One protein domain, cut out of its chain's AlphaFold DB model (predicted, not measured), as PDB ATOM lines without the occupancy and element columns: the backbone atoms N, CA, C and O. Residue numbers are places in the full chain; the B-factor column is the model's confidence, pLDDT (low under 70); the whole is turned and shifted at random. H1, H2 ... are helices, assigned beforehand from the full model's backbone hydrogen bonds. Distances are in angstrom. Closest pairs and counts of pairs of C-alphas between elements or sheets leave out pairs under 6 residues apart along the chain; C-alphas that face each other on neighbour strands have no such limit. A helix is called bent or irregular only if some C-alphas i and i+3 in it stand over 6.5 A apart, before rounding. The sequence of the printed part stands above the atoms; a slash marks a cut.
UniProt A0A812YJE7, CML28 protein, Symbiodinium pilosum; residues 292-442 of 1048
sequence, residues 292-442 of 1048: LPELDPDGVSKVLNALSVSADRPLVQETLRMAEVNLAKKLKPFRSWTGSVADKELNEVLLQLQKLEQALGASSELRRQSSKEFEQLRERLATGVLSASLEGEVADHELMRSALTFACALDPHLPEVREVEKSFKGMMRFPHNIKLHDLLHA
ATOM      1  N   LEU A 292      35.030  29.896  54.142       67.19
ATOM      2  CA  LEU A 292      34.992  30.132  52.700       67.19
ATOM      3  C   LEU A 292      36.154  29.341  52.066       67.19
ATOM      4  O   LEU A 292      37.306  29.639  52.406       67.19
ATOM      5  N   PRO A 293      35.904  28.338  51.204       61.03
ATOM      6  CA  PRO A 293      36.979  27.588  50.561       61.03
ATOM      7  C   PRO A 293      37.833  28.514  49.682       61.03
ATOM      8  O   PRO A 293      37.381  29.604  49.323       61.03
ATOM      9  N   GLU A 294      39.026  28.073  49.266       56.78
ATOM     10  CA  GLU A 294      39.707  28.629  48.080       56.78
ATOM     11  C   GLU A 294      38.904  28.262  46.821       56.78
ATOM     12  O   GLU A 294      39.320  27.485  45.969       56.78
ATOM     13  N   LEU A 295      37.672  28.748  46.753       45.22
ATOM     14  CA  LEU A 295      36.818  28.654  45.594       45.22
ATOM     15  C   LEU A 295      36.999  29.939  44.808       45.22
ATOM     16  O   LEU A 295      36.937  31.042  45.351       45.22
ATOM     17  N   ASP A 296      37.228  29.733  43.522       56.75
ATOM     18  CA  ASP A 296      37.147  30.704  42.448       56.75
ATOM     19  C   ASP A 296      36.171  31.857  42.779       56.75
ATOM     20  O   ASP A 296      35.014  31.591  43.133       56.75
ATOM     21  N   PRO A 297      36.597  33.130  42.676       57.31
ATOM     22  CA  PRO A 297      35.720  34.295  42.784       57.31
ATOM     23  C   PRO A 297      34.410  34.167  41.987       57.31
ATOM     24  O   PRO A 297      33.397  34.744  42.387       57.31
ATOM     25  N   ASP A 298      34.390  33.358  40.923       57.09
ATOM     26  CA  ASP A 298      33.188  33.049  40.150       57.09
ATOM     27  C   ASP A 298      32.129  32.281  40.968       57.09
ATOM     28  O   ASP A 298      30.930  32.500  40.793       57.09
ATOM     29  N   GLY A 299      32.526  31.432  41.919       68.88
ATOM     30  CA  GLY A 299      31.621  30.729  42.838       68.88
ATOM     31  C   GLY A 299      30.968  31.661  43.864       68.88
ATOM     32  O   GLY A 299      29.752  31.614  44.067       68.88
ATOM     33  N   VAL A 300      31.750  32.566  44.463       73.06
ATOM     34  CA  VAL A 300      31.234  33.595  45.387       73.06
ATOM     35  C   VAL A 300      30.336  34.585  44.642       73.06
ATOM     36  O   VAL A 300      29.258  34.929  45.127       73.06
ATOM     37  N   SER A 301      30.728  34.965  43.424       67.56
ATOM     38  CA  SER A 301      29.931  35.776  42.503       67.56
ATOM     39  C   SER A 301      28.579  35.128  42.186       67.56
ATOM     40  O   SER A 301      27.539  35.777  42.304       67.56
ATOM     41  N   LYS A 302      28.548  33.823  41.874       71.25
ATOM     42  CA  LYS A 302      27.302  33.072  41.642       71.25
ATOM     43  C   LYS A 302      26.384  33.073  42.870       71.25
ATOM     44  O   LYS A 302      25.179  33.272  42.717       71.25
ATOM     45  N   VAL A 303      26.928  32.904  44.080       76.69
ATOM     46  CA  VAL A 303      26.143  32.954  45.331       76.69
ATOM     47  C   VAL A 303      25.592  34.357  45.591       76.69
ATOM     48  O   VAL A 303      24.398  34.493  45.858       76.69
ATOM     49  N   LEU A 304      26.405  35.406  45.441       73.38
ATOM     50  CA  LEU A 304      25.957  36.799  45.582       73.38
ATOM     51  C   LEU A 304      24.870  37.158  44.555       73.38
ATOM     52  O   LEU A 304      23.847  37.746  44.919       73.38
ATOM     53  N   ASN A 305      25.034  36.730  43.299       69.12
ATOM     54  CA  ASN A 305      24.032  36.897  42.246       69.12
ATOM     55  C   ASN A 305      22.722  36.175  42.593       69.12
ATOM     56  O   ASN A 305      21.644  36.749  42.449       69.12
ATOM     57  N   ALA A 306      22.781  34.952  43.115       70.88
ATOM     58  CA  ALA A 306      21.586  34.193  43.481       70.88
ATOM     59  C   ALA A 306      20.853  34.767  44.711       70.88
ATOM     60  O   ALA A 306      19.620  34.808  44.727       70.88
ATOM     61  N   LEU A 307      21.585  35.268  45.715       69.31
ATOM     62  CA  LEU A 307      21.002  35.937  46.890       69.31
ATOM     63  C   LEU A 307      20.314  37.255  46.526       69.31
ATOM     64  O   LEU A 307      19.309  37.616  47.144       69.31
ATOM     65  N   SER A 308      20.798  37.937  45.485       62.66
ATOM     66  CA  SER A 308      20.224  39.200  45.025       62.66
ATOM     67  C   SER A 308      18.819  39.101  44.480       62.66
ATOM     68  O   SER A 308      17.965  39.911  44.826       62.66
ATOM     69  N   VAL A 309      18.570  38.062  43.682       62.66
ATOM     70  CA  VAL A 309      17.259  37.777  43.093       62.66
ATOM     71  C   VAL A 309      16.228  37.531  44.201       62.66
ATOM     72  O   VAL A 309      15.037  37.738  44.003       62.66
ATOM     73  N   SER A 310      16.692  37.140  45.391       62.47
ATOM     74  CA  SER A 310      15.868  36.886  46.573       62.47
ATOM     75  C   SER A 310      15.804  38.022  47.600       62.47
ATOM     76  O   SER A 310      15.127  37.859  48.612       62.47
ATOM     77  N   ALA A 311      16.479  39.154  47.350       62.59
ATOM     78  CA  ALA A 311      16.549  40.327  48.234       62.59
ATOM     79  C   ALA A 311      16.994  40.024  49.688       62.59
ATOM     80  O   ALA A 311      16.561  40.679  50.640       62.59
ATOM     81  N   ASP A 312      17.872  39.035  49.880       70.19
ATOM     82  CA  ASP A 312      18.275  38.540  51.202       70.19
ATOM     83  C   ASP A 312      19.509  39.266  51.765       70.19
ATOM     84  O   ASP A 312      20.633  38.752  51.781       70.19
ATOM     85  N   ARG A 313      19.293  40.507  52.214       71.44
ATOM     86  CA  ARG A 313      20.356  41.408  52.686       71.44
ATOM     87  C   ARG A 313      21.262  40.816  53.787       71.44
ATOM     88  O   ARG A 313      22.476  40.980  53.665       71.44
ATOM     89  N   PRO A 314      20.754  40.122  54.827       80.69
ATOM     90  CA  PRO A 314      21.606  39.529  55.864       80.69
ATOM     91  C   PRO A 314      22.619  38.508  55.331       80.69
ATOM     92  O   PRO A 314      23.757  38.469  55.794       80.69
ATOM     93  N   LEU A 315      22.240  37.692  54.341       77.94
ATOM     94  CA  LEU A 315      23.148  36.694  53.771       77.94
ATOM     95  C   LEU A 315      24.176  37.309  52.822       77.94
ATOM     96  O   LEU A 315      25.309  36.833  52.773       77.94
ATOM     97  N   VAL A 316      23.822  38.389  52.120       76.06
ATOM     98  CA  VAL A 316      24.787  39.180  51.338       76.06
ATOM     99  C   VAL A 316      25.850  39.787  52.260       76.06
ATOM    100  O   VAL A 316      27.041  39.651  51.986       76.06
ATOM    101  N   GLN A 317      25.440  40.380  53.388       77.44
ATOM    102  CA  GLN A 317      26.364  40.935  54.387       77.44
ATOM    103  C   GLN A 317      27.289  39.868  54.974       77.44
ATOM    104  O   GLN A 317      28.500  40.076  55.046       77.44
ATOM    105  N   GLU A 318      26.748  38.705  55.337       82.44
ATOM    106  CA  GLU A 318      27.566  37.618  55.876       82.44
ATOM    107  C   GLU A 318      28.530  37.048  54.826       82.44
ATOM    108  O   GLU A 318      29.670  36.727  55.149       82.44
ATOM    109  N   THR A 319      28.123  36.994  53.554       79.75
ATOM    110  CA  THR A 319      29.003  36.570  52.454       79.75
ATOM    111  C   THR A 319      30.178  37.532  52.271       79.75
ATOM    112  O   THR A 319      31.320  37.086  52.174       79.75
ATOM    113  N   LEU A 320      29.929  38.848  52.296       79.62
ATOM    114  CA  LEU A 320      30.989  39.863  52.238       79.62
ATOM    115  C   LEU A 320      31.909  39.811  53.465       79.62
ATOM    116  O   LEU A 320      33.122  39.943  53.322       79.62
ATOM    117  N   ARG A 321      31.363  39.546  54.660       81.81
ATOM    118  CA  ARG A 321      32.149  39.360  55.891       81.81
ATOM    119  C   ARG A 321      33.048  38.122  55.823       81.81
ATOM    120  O   ARG A 321      34.182  38.156  56.288       81.81
ATOM    121  N   MET A 322      32.573  37.024  55.240       81.44
ATOM    122  CA  MET A 322      33.400  35.829  55.033       81.44
ATOM    123  C   MET A 322      34.501  36.066  53.991       81.44
ATOM    124  O   MET A 322      35.627  35.608  54.189       81.44
ATOM    125  N   ALA A 323      34.206  36.820  52.925       79.81
ATOM    126  CA  ALA A 323      35.208  37.260  51.956       79.81
ATOM    127  C   ALA A 323      36.279  38.149  52.615       79.81
ATOM    128  O   ALA A 323      37.466  37.912  52.416       79.81
ATOM    129  N   GLU A 324      35.879  39.093  53.474       82.12
ATOM    130  CA  GLU A 324      36.793  39.914  54.281       82.12
ATOM    131  C   GLU A 324      37.764  39.067  55.100       82.12
ATOM    132  O   GLU A 324      38.971  39.271  55.026       82.12
ATOM    133  N   VAL A 325      37.252  38.097  55.864       82.56
ATOM    134  CA  VAL A 325      38.075  37.234  56.724       82.56
ATOM    135  C   VAL A 325      39.067  36.418  55.894       82.56
ATOM    136  O   VAL A 325      40.211  36.238  56.314       82.56
ATOM    137  N   ASN A 326      38.656  35.939  54.716       83.00
ATOM    138  CA  ASN A 326      39.533  35.198  53.813       83.00
ATOM    139  C   ASN A 326      40.649  36.101  53.246       83.00
ATOM    140  O   ASN A 326      41.828  35.772  53.382       83.00
ATOM    141  N   LEU A 327      40.296  37.281  52.722       84.88
ATOM    142  CA  LEU A 327      41.257  38.254  52.189       84.88
ATOM    143  C   LEU A 327      42.210  38.774  53.277       84.88
ATOM    144  O   LEU A 327      43.423  38.776  53.091       84.88
ATOM    145  N   ALA A 328      41.697  39.125  54.457       83.81
ATOM    146  CA  ALA A 328      42.514  39.562  55.590       83.81
ATOM    147  C   ALA A 328      43.474  38.460  56.073       83.81
ATOM    148  O   ALA A 328      44.601  38.747  56.476       83.81
ATOM    149  N   LYS A 329      43.071  37.182  55.996       85.25
ATOM    150  CA  LYS A 329      43.953  36.047  56.302       85.25
ATOM    151  C   LYS A 329      45.111  35.947  55.307       85.25
ATOM    152  O   LYS A 329      46.228  35.687  55.752       85.25
ATOM    153  N   LYS A 330      44.869  36.192  54.011       85.50
ATOM    154  CA  LYS A 330      45.930  36.270  52.989       85.50
ATOM    155  C   LYS A 330      46.913  37.411  53.252       85.50
ATOM    156  O   LYS A 330      48.100  37.232  53.029       85.50
ATOM    157  N   LEU A 331      46.437  38.543  53.776       88.69
ATOM    158  CA  LEU A 331      47.256  39.727  54.077       88.69
ATOM    159  C   LEU A 331      48.001  39.651  55.423       88.69
ATOM    160  O   LEU A 331      48.919  40.427  55.670       88.69
ATOM    161  N   LYS A 332      47.661  38.699  56.301       86.19
ATOM    162  CA  LYS A 332      48.297  38.535  57.622       86.19
ATOM    163  C   LYS A 332      49.839  38.432  57.606       86.19
ATOM    164  O   LYS A 332      50.453  38.985  58.518       86.19
ATOM    165  N   PRO A 333      50.494  37.748  56.645       88.12
ATOM    166  CA  PRO A 333      51.946  37.656  56.584       88.12
ATOM    167  C   PRO A 333      52.613  38.862  55.899       88.12
ATOM    168  O   PRO A 333      53.816  38.792  55.665       88.12
ATOM    169  N   PHE A 334      51.897  39.963  55.625       87.75
ATOM    170  CA  PHE A 334      52.413  41.136  54.900       87.75
ATOM    171  C   PHE A 334      53.810  41.601  55.354       87.75
ATOM    172  O   PHE A 334      54.683  41.827  54.527       87.75
ATOM    173  N   ARG A 335      54.082  41.644  56.666       84.69
ATOM    174  CA  ARG A 335      55.396  42.064  57.210       84.69
ATOM    175  C   ARG A 335      56.568  41.142  56.880       84.69
ATOM    176  O   ARG A 335      57.715  41.533  57.040       84.69
ATOM    177  N   SER A 336      56.282  39.898  56.513       86.31
ATOM    178  CA  SER A 336      57.302  38.919  56.129       86.31
ATOM    179  C   SER A 336      57.596  38.929  54.630       86.31
ATOM    180  O   SER A 336      58.442  38.165  54.170       86.31
ATOM    181  N   TRP A 337      56.882  39.752  53.860       88.50
ATOM    182  CA  TRP A 337      57.048  39.837  52.417       88.50
ATOM    183  C   TRP A 337      58.223  40.740  52.044       88.50
ATOM    184  O   TRP A 337      58.570  41.669  52.759       88.50
ATOM    185  N   THR A 338      58.824  40.469  50.890       85.88
ATOM    186  CA  THR A 338      59.652  41.445  50.159       85.88
ATOM    187  C   THR A 338      58.752  42.322  49.285       85.88
ATOM    188  O   THR A 338      57.646  41.873  48.967       85.88
ATOM    189  N   GLY A 339      59.233  43.463  48.778       80.69
ATOM    190  CA  GLY A 339      58.486  44.304  47.828       80.69
ATOM    191  C   GLY A 339      57.847  43.526  46.670       80.69
ATOM    192  O   GLY A 339      56.636  43.584  46.473       80.69
ATOM    193  N   SER A 340      58.622  42.675  45.987       82.88
ATOM    194  CA  SER A 340      58.122  41.857  44.862       82.88
ATOM    195  C   SER A 340      56.983  40.889  45.230       82.88
ATOM    196  O   SER A 340      56.038  40.694  44.460       82.88
ATOM    197  N   VAL A 341      57.053  40.285  46.419       89.44
ATOM    198  CA  VAL A 341      56.016  39.387  46.944       89.44
ATOM    199  C   VAL A 341      54.781  40.197  47.318       89.44
ATOM    200  O   VAL A 341      53.673  39.806  46.963       89.44
ATOM    201  N   ALA A 342      54.964  41.346  47.972       89.12
ATOM    202  CA  ALA A 342      53.866  42.227  48.330       89.12
ATOM    203  C   ALA A 342      53.109  42.729  47.099       89.12
ATOM    204  O   ALA A 342      51.885  42.629  47.076       89.12
ATOM    205  N   ASP A 343      53.805  43.174  46.053       87.94
ATOM    206  CA  ASP A 343      53.172  43.592  44.800       87.94
ATOM    207  C   ASP A 343      52.336  42.465  44.187       87.94
ATOM    208  O   ASP A 343      51.196  42.686  43.778       87.94
ATOM    209  N   LYS A 344      52.866  41.240  44.146       90.81
ATOM    210  CA  LYS A 344      52.142  40.087  43.601       90.81
ATOM    211  C   LYS A 344      50.875  39.776  44.408       90.81
ATOM    212  O   LYS A 344      49.791  39.696  43.831       90.81
ATOM    213  N   GLU A 345      51.009  39.603  45.720       91.81
ATOM    214  CA  GLU A 345      49.912  39.173  46.595       91.81
ATOM    215  C   GLU A 345      48.836  40.266  46.739       91.81
ATOM    216  O   GLU A 345      47.638  39.977  46.687       91.81
ATOM    217  N   LEU A 346      49.230  41.541  46.847       93.25
ATOM    218  CA  LEU A 346      48.289  42.666  46.900       93.25
ATOM    219  C   LEU A 346      47.533  42.841  45.576       93.25
ATOM    220  O   LEU A 346      46.324  43.080  45.600       93.25
ATOM    221  N   ASN A 347      48.195  42.668  44.426       91.25
ATOM    222  CA  ASN A 347      47.523  42.690  43.122       91.25
ATOM    223  C   ASN A 347      46.529  41.532  42.962       91.25
ATOM    224  O   ASN A 347      45.457  41.725  42.387       91.25
ATOM    225  N   GLU A 348      46.836  40.348  43.497       88.44
ATOM    226  CA  GLU A 348      45.883  39.235  43.517       88.44
ATOM    227  C   GLU A 348      44.635  39.594  44.338       88.44
ATOM    228  O   GLU A 348      43.512  39.376  43.881       88.44
ATOM    229  N   VAL A 349      44.809  40.218  45.509       89.62
ATOM    230  CA  VAL A 349      43.689  40.705  46.331       89.62
ATOM    231  C   VAL A 349      42.872  41.774  45.597       89.62
ATOM    232  O   VAL A 349      41.641  41.699  45.603       89.62
ATOM    233  N   LEU A 350      43.514  42.728  44.913       90.12
ATOM    234  CA  LEU A 350      42.818  43.734  44.093       90.12
ATOM    235  C   LEU A 350      42.000  43.091  42.967       90.12
ATOM    236  O   LEU A 350      40.850  43.474  42.745       90.12
ATOM    237  N   LEU A 351      42.557  42.086  42.288       86.62
ATOM    238  CA  LEU A 351      41.854  41.350  41.240       86.62
ATOM    239  C   LEU A 351      40.636  40.601  41.799       86.62
ATOM    240  O   LEU A 351      39.566  40.605  41.186       86.62
ATOM    241  N   GLN A 352      40.771  39.978  42.973       83.38
ATOM    242  CA  GLN A 352      39.654  39.313  43.650       83.38
ATOM    243  C   GLN A 352      38.554  40.311  44.043       83.38
ATOM    244  O   GLN A 352      37.372  40.027  43.833       83.38
ATOM    245  N   LEU A 353      38.921  41.499  44.533       85.94
ATOM    246  CA  LEU A 353      37.973  42.576  44.832       85.94
ATOM    247  C   LEU A 353      37.270  43.101  43.574       85.94
ATOM    248  O   LEU A 353      36.054  43.265  43.604       85.94
ATOM    249  N   GLN A 354      37.977  43.274  42.453       85.44
ATOM    250  CA  GLN A 354      37.353  43.658  41.179       85.44
ATOM    251  C   GLN A 354      36.319  42.635  40.700       85.44
ATOM    252  O   GLN A 354      35.239  43.013  40.248       85.44
ATOM    253  N   LYS A 355      36.617  41.334  40.816       79.31
ATOM    254  CA  LYS A 355      35.658  40.276  40.464       79.31
ATOM    255  C   LYS A 355      34.420  40.308  41.367       79.31
ATOM    256  O   LYS A 355      33.301  40.168  40.872       79.31
ATOM    257  N   LEU A 356      34.603  40.541  42.669       78.62
ATOM    258  CA  LEU A 356      33.497  40.729  43.613       78.62
ATOM    259  C   LEU A 356      32.664  41.975  43.268       78.62
ATOM    260  O   LEU A 356      31.440  41.898  43.239       78.62
ATOM    261  N   GLU A 357      33.299  43.100  42.942       80.81
ATOM    262  CA  GLU A 357      32.619  44.341  42.554       80.81
ATOM    263  C   GLU A 357      31.794  44.169  41.268       80.81
ATOM    264  O   GLU A 357      30.637  44.589  41.205       80.81
ATOM    265  N   GLN A 358      32.348  43.490  40.257       76.31
ATOM    266  CA  GLN A 358      31.631  43.163  39.020       76.31
ATOM    267  C   GLN A 358      30.395  42.299  39.288       76.31
ATOM    268  O   GLN A 358      29.333  42.563  38.717       76.31
ATOM    269  N   ALA A 359      30.505  41.318  40.189       69.25
ATOM    270  CA  ALA A 359      29.382  40.483  40.609       69.25
ATOM    271  C   ALA A 359      28.269  41.316  41.264       69.25
ATOM    272  O   ALA A 359      27.106  41.237  40.872       69.25
ATOM    273  N   LEU A 360      28.629  42.184  42.213       71.06
ATOM    274  CA  LEU A 360      27.689  43.094  42.876       71.06
ATOM    275  C   LEU A 360      27.086  44.118  41.894       71.06
ATOM    276  O   LEU A 360      25.959  44.582  42.072       71.06
ATOM    277  N   GLY A 361      27.825  44.470  40.841       64.62
ATOM    278  CA  GLY A 361      27.436  45.435  39.821       64.62
ATOM    279  C   GLY A 361      26.475  44.917  38.747       64.62
ATOM    280  O   GLY A 361      25.906  45.759  38.046       64.62
ATOM    281  N   ALA A 362      26.283  43.597  38.625       62.59
ATOM    282  CA  ALA A 362      25.442  42.949  37.610       62.59
ATOM    283  C   ALA A 362      23.927  43.143  37.833       62.59
ATOM    284  O   ALA A 362      23.136  42.981  36.905       62.59
ATOM    285  N   SER A 363      23.516  43.543  39.042       62.69
ATOM    286  CA  SER A 363      22.130  43.876  39.387       62.69
ATOM    287  C   SER A 363      22.057  45.251  40.053       62.69
ATOM    288  O   SER A 363      22.796  45.554  40.992       62.69
ATOM    289  N   SER A 364      21.140  46.101  39.583       61.59
ATOM    290  CA  SER A 364      20.914  47.444  40.136       61.59
ATOM    291  C   SER A 364      20.430  47.411  41.593       61.59
ATOM    292  O   SER A 364      20.740  48.318  42.367       61.59
ATOM    293  N   GLU A 365      19.714  46.352  41.979       63.34
ATOM    294  CA  GLU A 365      19.217  46.118  43.337       63.34
ATOM    295  C   GLU A 365      20.366  45.761  44.299       63.34
ATOM    296  O   GLU A 365      20.479  46.373  45.362       63.34
ATOM    297  N   LEU A 366      21.267  44.851  43.893       63.47
ATOM    298  CA  LEU A 366      22.490  44.493  44.637       63.47
ATOM    299  C   LEU A 366      23.361  45.709  44.883       63.47
ATOM    300  O   LEU A 366      23.685  46.012  46.028       63.47
ATOM    301  N   ARG A 367      23.688  46.432  43.806       68.44
ATOM    302  CA  ARG A 367      24.572  47.595  43.860       68.44
ATOM    303  C   ARG A 367      24.090  48.609  44.898       68.44
ATOM    304  O   ARG A 367      24.893  49.151  45.649       68.44
ATOM    305  N   ARG A 368      22.774  48.831  44.990       69.19
ATOM    306  CA  ARG A 368      22.181  49.733  45.988       69.19
ATOM    307  C   ARG A 368      22.250  49.175  47.415       69.19
ATOM    308  O   ARG A 368      22.371  49.953  48.356       69.19
ATOM    309  N   GLN A 369      22.123  47.860  47.584       66.75
ATOM    310  CA  GLN A 369      22.053  47.204  48.892       66.75
ATOM    311  C   GLN A 369      23.417  46.897  49.520       66.75
ATOM    312  O   GLN A 369      23.464  46.792  50.742       66.75
ATOM    313  N   SER A 370      24.475  46.739  48.716       70.69
ATOM    314  CA  SER A 370      25.799  46.290  49.170       70.69
ATOM    315  C   SER A 370      26.921  47.315  48.997       70.69
ATOM    316  O   SER A 370      28.028  47.057  49.456       70.69
ATOM    317  N   SER A 371      26.687  48.450  48.323       76.06
ATOM    318  CA  SER A 371      27.742  49.446  48.051       76.06
ATOM    319  C   SER A 371      28.376  49.997  49.332       76.06
ATOM    320  O   SER A 371      29.591  50.138  49.395       76.06
ATOM    321  N   LYS A 372      27.591  50.225  50.394       81.25
ATOM    322  CA  LYS A 372      28.139  50.706  51.673       81.25
ATOM    323  C   LYS A 372      29.011  49.646  52.351       81.25
ATOM    324  O   LYS A 372      30.062  49.961  52.893       81.25
ATOM    325  N   GLU A 373      28.560  48.398  52.343       79.12
ATOM    326  CA  GLU A 373      29.252  47.273  52.964       79.12
ATOM    327  C   GLU A 373      30.527  46.887  52.198       79.12
ATOM    328  O   GLU A 373      31.530  46.526  52.812       79.12
ATOM    329  N   PHE A 374      30.511  47.011  50.870       82.88
ATOM    330  CA  PHE A 374      31.686  46.815  50.023       82.88
ATOM    331  C   PHE A 374      32.731  47.924  50.232       82.88
ATOM    332  O   PHE A 374      33.917  47.630  50.366       82.88
ATOM    333  N   GLU A 375      32.297  49.173  50.404       84.31
ATOM    334  CA  GLU A 375      33.198  50.284  50.739       84.31
ATOM    335  C   GLU A 375      33.843  50.096  52.120       84.31
ATOM    336  O   GLU A 375      35.054  50.249  52.261       84.31
ATOM    337  N   GLN A 376      33.082  49.632  53.118       85.69
ATOM    338  CA  GLN A 376      33.623  49.275  54.439       85.69
ATOM    339  C   GLN A 376      34.603  48.091  54.398       85.69
ATOM    340  O   GLN A 376      35.479  47.978  55.257       85.69
ATOM    341  N   LEU A 377      34.438  47.158  53.456       86.38
ATOM    342  CA  LEU A 377      35.400  46.082  53.211       86.38
ATOM    343  C   LEU A 377      36.717  46.648  52.658       86.38
ATOM    344  O   LEU A 377      37.781  46.323  53.186       86.38
ATOM    345  N   ARG A 378      36.650  47.513  51.637       90.25
ATOM    346  CA  ARG A 378      37.827  48.172  51.043       90.25
ATOM    347  C   ARG A 378      38.600  48.983  52.082       90.25
ATOM    348  O   ARG A 378      39.810  48.811  52.193       90.25
ATOM    349  N   GLU A 379      37.888  49.788  52.870       90.25
ATOM    350  CA  GLU A 379      38.443  50.586  53.968       90.25
ATOM    351  C   GLU A 379      39.205  49.704  54.968       90.25
ATOM    352  O   GLU A 379      40.390  49.919  55.206       90.25
ATOM    353  N   ARG A 380      38.581  48.640  55.491       89.06
ATOM    354  CA  ARG A 380      39.216  47.765  56.497       89.06
ATOM    355  C   ARG A 380      40.445  47.022  55.973       89.06
ATOM    356  O   ARG A 380      41.420  46.879  56.712       89.06
ATOM    357  N   LEU A 381      40.422  46.563  54.719       90.12
ATOM    358  CA  LEU A 381      41.585  45.920  54.098       90.12
ATOM    359  C   LEU A 381      42.739  46.915  53.917       90.12
ATOM    360  O   LEU A 381      43.877  46.593  54.264       90.12
ATOM    361  N   ALA A 382      42.450  48.125  53.431       92.12
ATOM    362  CA  ALA A 382      43.447  49.179  53.269       92.12
ATOM    363  C   ALA A 382      44.050  49.604  54.621       92.12
ATOM    364  O   ALA A 382      45.270  49.570  54.778       92.12
ATOM    365  N   THR A 383      43.219  49.909  55.625       91.19
ATOM    366  CA  THR A 383      43.673  50.272  56.979       91.19
ATOM    367  C   THR A 383      44.518  49.167  57.614       91.19
ATOM    368  O   THR A 383      45.530  49.465  58.252       91.19
ATOM    369  N   GLY A 384      44.161  47.893  57.416       89.19
ATOM    370  CA  GLY A 384      44.932  46.757  57.929       89.19
ATOM    371  C   GLY A 384      46.359  46.694  57.374       89.19
ATOM    372  O   GLY A 384      47.309  46.528  58.141       89.19
ATOM    373  N   VAL A 385      46.526  46.879  56.060       91.06
ATOM    374  CA  VAL A 385      47.846  46.880  55.397       91.06
ATOM    375  C   VAL A 385      48.658  48.126  55.768       91.06
ATOM    376  O   VAL A 385      49.847  48.019  56.079       91.06
ATOM    377  N   LEU A 386      48.026  49.303  55.801       91.12
ATOM    378  CA  LEU A 386      48.689  50.558  56.173       91.12
ATOM    379  C   LEU A 386      49.177  50.535  57.627       91.12
ATOM    380  O   LEU A 386      50.336  50.853  57.884       91.12
ATOM    381  N   SER A 387      48.344  50.075  58.565       88.38
ATOM    382  CA  SER A 387      48.733  49.927  59.976       88.38
ATOM    383  C   SER A 387      49.892  48.942  60.125       88.38
ATOM    384  O   SER A 387      50.865  49.209  60.828       88.38
ATOM    385  N   ALA A 388      49.848  47.826  59.387       86.94
ATOM    386  CA  ALA A 388      50.928  46.849  59.396       86.94
ATOM    387  C   ALA A 388      52.258  47.398  58.858       86.94
ATOM    388  O   ALA A 388      53.299  46.875  59.254       86.94
ATOM    389  N   SER A 389      52.215  48.433  58.013       85.50
ATOM    390  CA  SER A 389      53.386  49.109  57.442       85.50
ATOM    391  C   SER A 389      54.047  50.110  58.403       85.50
ATOM    392  O   SER A 389      55.191  50.493  58.177       85.50
ATOM    393  N   LEU A 390      53.349  50.547  59.461       79.25
ATOM    394  CA  LEU A 390      53.846  51.535  60.435       79.25
ATOM    395  C   LEU A 390      54.421  50.912  61.719       79.25
ATOM    396  O   LEU A 390      55.062  51.604  62.508       79.25
ATOM    397  N   GLU A 391      54.192  49.623  61.959       75.25
ATOM    398  CA  GLU A 391      54.595  48.940  63.192       75.25
ATOM    399  C   GLU A 391      55.954  48.217  63.059       75.25
ATOM    400  O   GLU A 391      56.044  47.180  62.398       75.25
ATOM    401  N   GLY A 392      56.988  48.687  63.775       63.56
ATOM    402  CA  GLY A 392      58.294  48.011  63.924       63.56
ATOM    403  C   GLY A 392      59.510  48.844  63.481       63.56
ATOM    404  O   GLY A 392      59.365  49.988  63.067       63.56
ATOM    405  N   GLU A 393      60.720  48.269  63.584       55.44
ATOM    406  CA  GLU A 393      62.009  48.930  63.261       55.44
ATOM    407  C   GLU A 393      62.523  48.700  61.822       55.44
ATOM    408  O   GLU A 393      63.592  49.196  61.471       55.44
ATOM    409  N   VAL A 394      61.788  47.997  60.955       49.81
ATOM    410  CA  VAL A 394      62.202  47.789  59.554       49.81
ATOM    411  C   VAL A 394      61.223  48.496  58.628       49.81
ATOM    412  O   VAL A 394      60.236  47.924  58.175       49.81
ATOM    413  N   ALA A 395      61.486  49.775  58.375       59.75
ATOM    414  CA  ALA A 395      60.784  50.535  57.355       59.75
ATOM    415  C   ALA A 395      61.393  50.197  55.984       59.75
ATOM    416  O   ALA A 395      62.328  50.853  55.537       59.75
ATOM    417  N   ASP A 396      60.908  49.136  55.342       80.88
ATOM    418  CA  ASP A 396      61.233  48.856  53.943       80.88
ATOM    419  C   ASP A 396      60.374  49.749  53.032       80.88
ATOM    420  O   ASP A 396      59.142  49.658  53.012       80.88
ATOM    421  N   HIS A 397      61.030  50.644  52.291       85.12
ATOM    422  CA  HIS A 397      60.379  51.545  51.344       85.12
ATOM    423  C   HIS A 397      59.586  50.821  50.248       85.12
ATOM    424  O   HIS A 397      58.565  51.356  49.812       85.12
ATOM    425  N   GLU A 398      60.007  49.625  49.822       87.50
ATOM    426  CA  GLU A 398      59.294  48.858  48.798       87.50
ATOM    427  C   GLU A 398      57.957  48.366  49.349       87.50
ATOM    428  O   GLU A 398      56.920  48.609  48.737       87.50
ATOM    429  N   LEU A 399      57.963  47.786  50.555       88.62
ATOM    430  CA  LEU A 399      56.743  47.385  51.260       88.62
ATOM    431  C   LEU A 399      55.799  48.569  51.493       88.62
ATOM    432  O   LEU A 399      54.598  48.455  51.242       88.62
ATOM    433  N   MET A 400      56.323  49.720  51.935       90.19
ATOM    434  CA  MET A 400      55.510  50.929  52.113       90.19
ATOM    435  C   MET A 400      54.909  51.419  50.794       90.19
ATOM    436  O   MET A 400      53.747  51.830  50.769       90.19
ATOM    437  N   ARG A 401      55.666  51.362  49.690       91.94
ATOM    438  CA  ARG A 401      55.160  51.707  48.359       91.94
ATOM    439  C   ARG A 401      54.051  50.750  47.931       91.94
ATOM    440  O   ARG A 401      53.001  51.228  47.515       91.94
ATOM    441  N   SER A 402      54.237  49.437  48.067       91.94
ATOM    442  CA  SER A 402      53.214  48.437  47.725       91.94
ATOM    443  C   SER A 402      51.941  48.631  48.557       91.94
ATOM    444  O   SER A 402      50.836  48.616  48.011       91.94
ATOM    445  N   ALA A 403      52.081  48.907  49.859       92.38
ATOM    446  CA  ALA A 403      50.966  49.233  50.748       92.38
ATOM    447  C   ALA A 403      50.213  50.503  50.322       92.38
ATOM    448  O   ALA A 403      48.983  50.497  50.266       92.38
ATOM    449  N   LEU A 404      50.934  51.581  49.995       93.69
ATOM    450  CA  LEU A 404      50.346  52.834  49.516       93.69
ATOM    451  C   LEU A 404      49.643  52.653  48.166       93.69
ATOM    452  O   LEU A 404      48.523  53.127  48.007       93.69
ATOM    453  N   THR A 405      50.249  51.932  47.220       93.88
ATOM    454  CA  THR A 405      49.639  51.609  45.920       93.88
ATOM    455  C   THR A 405      48.340  50.828  46.099       93.88
ATOM    456  O   THR A 405      47.315  51.194  45.521       93.88
ATOM    457  N   PHE A 406      48.355  49.797  46.949       94.56
ATOM    458  CA  PHE A 406      47.170  49.011  47.280       94.56
ATOM    459  C   PHE A 406      46.077  49.865  47.930       94.56
ATOM    460  O   PHE A 406      44.932  49.853  47.479       94.56
ATOM    461  N   ALA A 407      46.426  50.652  48.948       93.81
ATOM    462  CA  ALA A 407      45.469  51.504  49.640       93.81
ATOM    463  C   ALA A 407      44.884  52.586  48.724       93.81
ATOM    464  O   ALA A 407      43.676  52.781  48.734       93.81
ATOM    465  N   CYS A 408      45.688  53.241  47.881       92.75
ATOM    466  CA  CYS A 408      45.199  54.242  46.930       92.75
ATOM    467  C   CYS A 408      44.273  53.651  45.857       92.75
ATOM    468  O   CYS A 408      43.369  54.349  45.399       92.75
ATOM    469  N   ALA A 409      44.469  52.387  45.464       92.25
ATOM    470  CA  ALA A 409      43.545  51.684  44.575       92.25
ATOM    471  C   ALA A 409      42.193  51.390  45.257       92.25
ATOM    472  O   ALA A 409      41.151  51.369  44.596       92.25
ATOM    473  N   LEU A 410      42.196  51.185  46.578       90.81
ATOM    474  CA  LEU A 410      40.995  50.916  47.365       90.81
ATOM    475  C   LEU A 410      40.272  52.188  47.805       90.81
ATOM    476  O   LEU A 410      39.104  52.341  47.467       90.81
ATOM    477  N   ASP A 411      40.931  53.080  48.529       88.38
ATOM    478  CA  ASP A 411      40.399  54.377  48.931       88.38
ATOM    479  C   ASP A 411      41.558  55.368  49.184       88.38
ATOM    480  O   ASP A 411      42.269  55.269  50.189       88.38
ATOM    481  N   PRO A 412      41.769  56.357  48.295       87.31
ATOM    482  CA  PRO A 412      42.841  57.339  48.448       87.31
ATOM    483  C   PRO A 412      42.567  58.389  49.541       87.31
ATOM    484  O   PRO A 412      43.444  59.208  49.823       87.31
ATOM    485  N   HIS A 413      41.365  58.429  50.128       88.62
ATOM    486  CA  HIS A 413      40.962  59.441  51.108       88.62
ATOM    487  C   HIS A 413      41.150  59.017  52.569       88.62
ATOM    488  O   HIS A 413      40.908  59.835  53.462       88.62
ATOM    489  N   LEU A 414      41.621  57.792  52.815       88.69
ATOM    490  CA  LEU A 414      41.848  57.277  54.163       88.69
ATOM    491  C   LEU A 414      42.879  58.124  54.937       88.69
ATOM    492  O   LEU A 414      43.927  58.481  54.385       88.69
ATOM    493  N   PRO A 415      42.627  58.453  56.219       87.44
ATOM    494  CA  PRO A 415      43.582  59.173  57.063       87.44
ATOM    495  C   PRO A 415      44.963  58.506  57.140       87.44
ATOM    496  O   PRO A 415      45.980  59.197  57.069       87.44
ATOM    497  N   GLU A 416      44.998  57.177  57.215       89.56
ATOM    498  CA  GLU A 416      46.200  56.350  57.340       89.56
ATOM    499  C   GLU A 416      47.107  56.464  56.106       89.56
ATOM    500  O   GLU A 416      48.331  56.395  56.231       89.56
ATOM    501  N   VAL A 417      46.537  56.722  54.916       90.25
ATOM    502  CA  VAL A 417      47.321  56.966  53.690       90.25
ATOM    503  C   VAL A 417      48.254  58.152  53.902       90.25
ATOM    504  O   VAL A 417      49.417  58.084  53.516       90.25
ATOM    505  N   ARG A 418      47.794  59.211  54.581       89.31
ATOM    506  CA  ARG A 418      48.616  60.404  54.846       89.31
ATOM    507  C   ARG A 418      49.764  60.114  55.811       89.31
ATOM    508  O   ARG A 418      50.831  60.712  55.682       89.31
ATOM    509  N   GLU A 419      49.557  59.227  56.781       88.06
ATOM    510  CA  GLU A 419      50.582  58.861  57.766       88.06
ATOM    511  C   GLU A 419      51.686  58.003  57.141       88.06
ATOM    512  O   GLU A 419      52.877  58.295  57.312       88.06
ATOM    513  N   VAL A 420      51.302  57.000  56.345       89.69
ATOM    514  CA  VAL A 420      52.253  56.164  55.599       89.69
ATOM    515  C   VAL A 420      52.940  56.977  54.502       89.69
ATOM    516  O   VAL A 420      54.157  56.898  54.372       89.69
ATOM    517  N   GLU A 421      52.219  57.845  53.783       91.50
ATOM    518  CA  GLU A 421      52.792  58.764  52.787       91.50
ATOM    519  C   GLU A 421      53.855  59.671  53.415       91.50
ATOM    520  O   GLU A 421      54.931  59.856  52.844       91.50
ATOM    521  N   LYS A 422      53.580  60.239  54.597       89.25
ATOM    522  CA  LYS A 422      54.540  61.083  55.317       89.25
ATOM    523  C   LYS A 422      55.802  60.302  55.690       89.25
ATOM    524  O   LYS A 422      56.900  60.834  55.521       89.25
ATOM    525  N   SER A 423      55.644  59.069  56.169       88.50
ATOM    526  CA  SER A 423      56.756  58.186  56.548       88.50
ATOM    527  C   SER A 423      57.583  57.770  55.328       88.50
ATOM    528  O   SER A 423      58.803  57.924  55.333       88.50
ATOM    529  N   PHE A 424      56.918  57.364  54.245       89.75
ATOM    530  CA  PHE A 424      57.537  57.015  52.968       89.75
ATOM    531  C   PHE A 424      58.315  58.196  52.372       89.75
ATOM    532  O   PHE A 424      59.503  58.073  52.081       89.75
ATOM    533  N   LYS A 425      57.703  59.385  52.278       89.19
ATOM    534  CA  LYS A 425      58.395  60.604  51.820       89.19
ATOM    535  C   LYS A 425      59.586  60.965  52.705       89.19
ATOM    536  O   LYS A 425      60.623  61.354  52.179       89.19
ATOM    537  N   GLY A 426      59.448  60.827  54.026       86.31
ATOM    538  CA  GLY A 426      60.533  61.065  54.978       86.31
ATOM    539  C   GLY A 426      61.721  60.131  54.749       86.31
ATOM    540  O   GLY A 426      62.858  60.594  54.683       86.31
ATOM    541  N   MET A 427      61.451  58.841  54.541       85.94
ATOM    542  CA  MET A 427      62.467  57.828  54.247       85.94
ATOM    543  C   MET A 427      63.195  58.109  52.932       85.94
ATOM    544  O   MET A 427      64.423  58.116  52.884       85.94
ATOM    545  N   MET A 428      62.438  58.441  51.884       85.62
ATOM    546  CA  MET A 428      62.975  58.781  50.567       85.62
ATOM    547  C   MET A 428      63.538  60.212  50.495       85.62
ATOM    548  O   MET A 428      63.976  60.645  49.429       85.62
ATOM    549  N   ARG A 429      63.535  60.975  51.598       84.50
ATOM    550  CA  ARG A 429      63.999  62.376  51.678       84.50
ATOM    551  C   ARG A 429      63.306  63.319  50.684       84.50
ATOM    552  O   ARG A 429      63.915  64.264  50.189       84.50
ATOM    553  N   PHE A 430      62.034  63.074  50.383       85.12
ATOM    554  CA  PHE A 430      61.225  63.947  49.539       85.12
ATOM    555  C   PHE A 430      60.445  64.972  50.377       85.12
ATOM    556  O   PHE A 430      59.910  64.630  51.436       85.12
ATOM    557  N   PRO A 431      60.312  66.229  49.912       76.56
ATOM    558  CA  PRO A 431      59.492  67.218  50.594       76.56
ATOM    559  C   PRO A 431      58.004  66.837  50.552       76.56
ATOM    560  O   PRO A 431      57.512  66.191  49.625       76.56
ATOM    561  N   HIS A 432      57.251  67.270  51.569       75.75
ATOM    562  CA  HIS A 432      55.851  66.869  51.750       75.75
ATOM    563  C   HIS A 432      54.909  67.299  50.611       75.75
ATOM    564  O   HIS A 432      53.841  66.711  50.465       75.75
ATOM    565  N   ASN A 433      55.297  68.283  49.798       77.19
ATOM    566  CA  ASN A 433      54.500  68.851  48.707       77.19
ATOM    567  C   ASN A 433      54.524  68.040  47.395       77.19
ATOM    568  O   ASN A 433      53.750  68.356  46.493       77.19
ATOM    569  N   ILE A 434      55.386  67.026  47.258       82.00
ATOM    570  CA  ILE A 434      55.391  66.152  46.072       82.00
ATOM    571  C   ILE A 434      54.128  65.294  46.065       82.00
ATOM    572  O   ILE A 434      53.698  64.827  47.114       82.00
ATOM    573  N   LYS A 435      53.508  65.077  44.905       86.88
ATOM    574  CA  LYS A 435      52.300  64.249  44.823       86.88
ATOM    575  C   LYS A 435      52.653  62.780  45.044       86.88
ATOM    576  O   LYS A 435      53.572  62.273  44.410       86.88
ATOM    577  N   LEU A 436      51.886  62.092  45.891       88.62
ATOM    578  CA  LEU A 436      52.053  60.656  46.136       88.62
ATOM    579  C   LEU A 436      52.021  59.840  44.839       88.62
ATOM    580  O   LEU A 436      52.897  59.014  44.630       88.62
ATOM    581  N   HIS A 437      51.067  60.132  43.953       87.81
ATOM    582  CA  HIS A 437      50.931  59.476  42.649       87.81
ATOM    583  C   HIS A 437      52.257  59.424  41.874       87.81
ATOM    584  O   HIS A 437      52.651  58.366  41.395       87.81
ATOM    585  N   ASP A 438      52.986  60.539  41.808       85.19
ATOM    586  CA  ASP A 438      54.241  60.611  41.054       85.19
ATOM    587  C   ASP A 438      55.325  59.716  41.679       85.19
ATOM    588  O   ASP A 438      56.134  59.141  40.961       85.19
ATOM    589  N   LEU A 439      55.320  59.557  43.007       87.19
ATOM    590  CA  LEU A 439      56.259  58.689  43.722       87.19
ATOM    591  C   LEU A 439      55.916  57.202  43.583       87.19
ATOM    592  O   LEU A 439      56.820  56.379  43.488       87.19
ATOM    593  N   LEU A 440      54.628  56.849  43.564       88.38
ATOM    594  CA  LEU A 440      54.196  55.456  43.397       88.38
ATOM    595  C   LEU A 440      54.512  54.918  41.996       88.38
ATOM    596  O   LEU A 440      54.780  53.731  41.847       88.38
ATOM    597  N   HIS A 441      54.514  55.793  40.987       83.69
ATOM    598  CA  HIS A 441      54.848  55.453  39.601       83.69
ATOM    599  C   HIS A 441      56.322  55.691  39.235       83.69
ATOM    600  O   HIS A 441      56.713  55.471  38.089       83.69
ATOM    601  N   ALA A 442      57.139  56.150  40.182       85.06
ATOM    602  CA  ALA A 442      58.565  56.337  39.970       85.06
ATOM    603  C   ALA A 442      59.307  54.994  39.926       85.06
ATOM    604  O   ALA A 442      58.972  54.059  40.656       85.06
TER     605      ALA A 442
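This is residues 292 to 442 of the 1048 residues of the protein "CML28 protein" of Symbiodinium pilosum (UniProt A0A812YJE7). An elongated up-and-down bundle of six helices, each running against the one before it, has the long H3 and H4 in its middle, with H1 and H2 packed on them toward one end and H5 and H6 toward the other. H1, H3 and H5 run one way and H2, H4 and H6 the other, while the short H7 packs on H5. The printed part has 151 residues, with seven named helices, H1 to H7 in chain order, and no named strand; the class is all helix. The whole is compact, with a radius of gyration of the C-alphas of 16.8 A, and spans 55 by 29 by 22 A.

The longest helix, H4, residues 364 to 390, is irregular, with C-alphas 369 and 372 7.6 A apart, and has a kink of 50 degrees near residue 371. With residues 378 to 389 alone it touches H5, residues 397 to 410, opposite ways at a shallow tilt of 15 degrees; the closest C-alphas, of Ala 382 and Ala 407, are 4.8 A apart. H4 touches H2, residues 313 to 331, the same way at 25 degrees, closest at C-alphas 324 and 377, 6.4 A. H3, residues 339 to 361, touches H5 the same way at a shallow tilt of 6 degrees, closest at C-alphas 339 and 398, 4.7 A. H1, residues 297 to 309, touches residues 352 to 360 of H3, closest at C-alphas 301 and 359, 5.1 A. H6, residues 415 to 427, forms a hairpin with H5, closest at C-alphas 397 and 424, 6.4 A. H7, residues 436 to 440, only just touches H5, with 3 pairs of C-alphas within 8 A, closest at C-alphas 401 and 440, 6.3 A. H1 and H6 are apart. In H2, H3, H5 and H7 every O i to N i+4 pair is within hydrogen-bond range; in H1 it is 8 of 9, in H4 21 of 23, in H6 8 of 9.

From first to last C-alpha H4 measures 38.9 A, H3 32.1 A and H2 27.0 A. H1 begins at C-alpha 297 (35.720, 34.295, 42.784), H4 ends at C-alpha 390 (53.846, 51.535, 60.435), and H7 ends at C-alpha 440 (54.196, 55.456, 43.397).

The two C-alphas farthest apart, of Ser 310 and Arg 429, are 54.7 A apart. The printed part has no cut and no long link. The mean pLDDT of the printed part is 80.7; 29 residues are under 70, among them 292 to 299, 361 to 369 and 392 to 395.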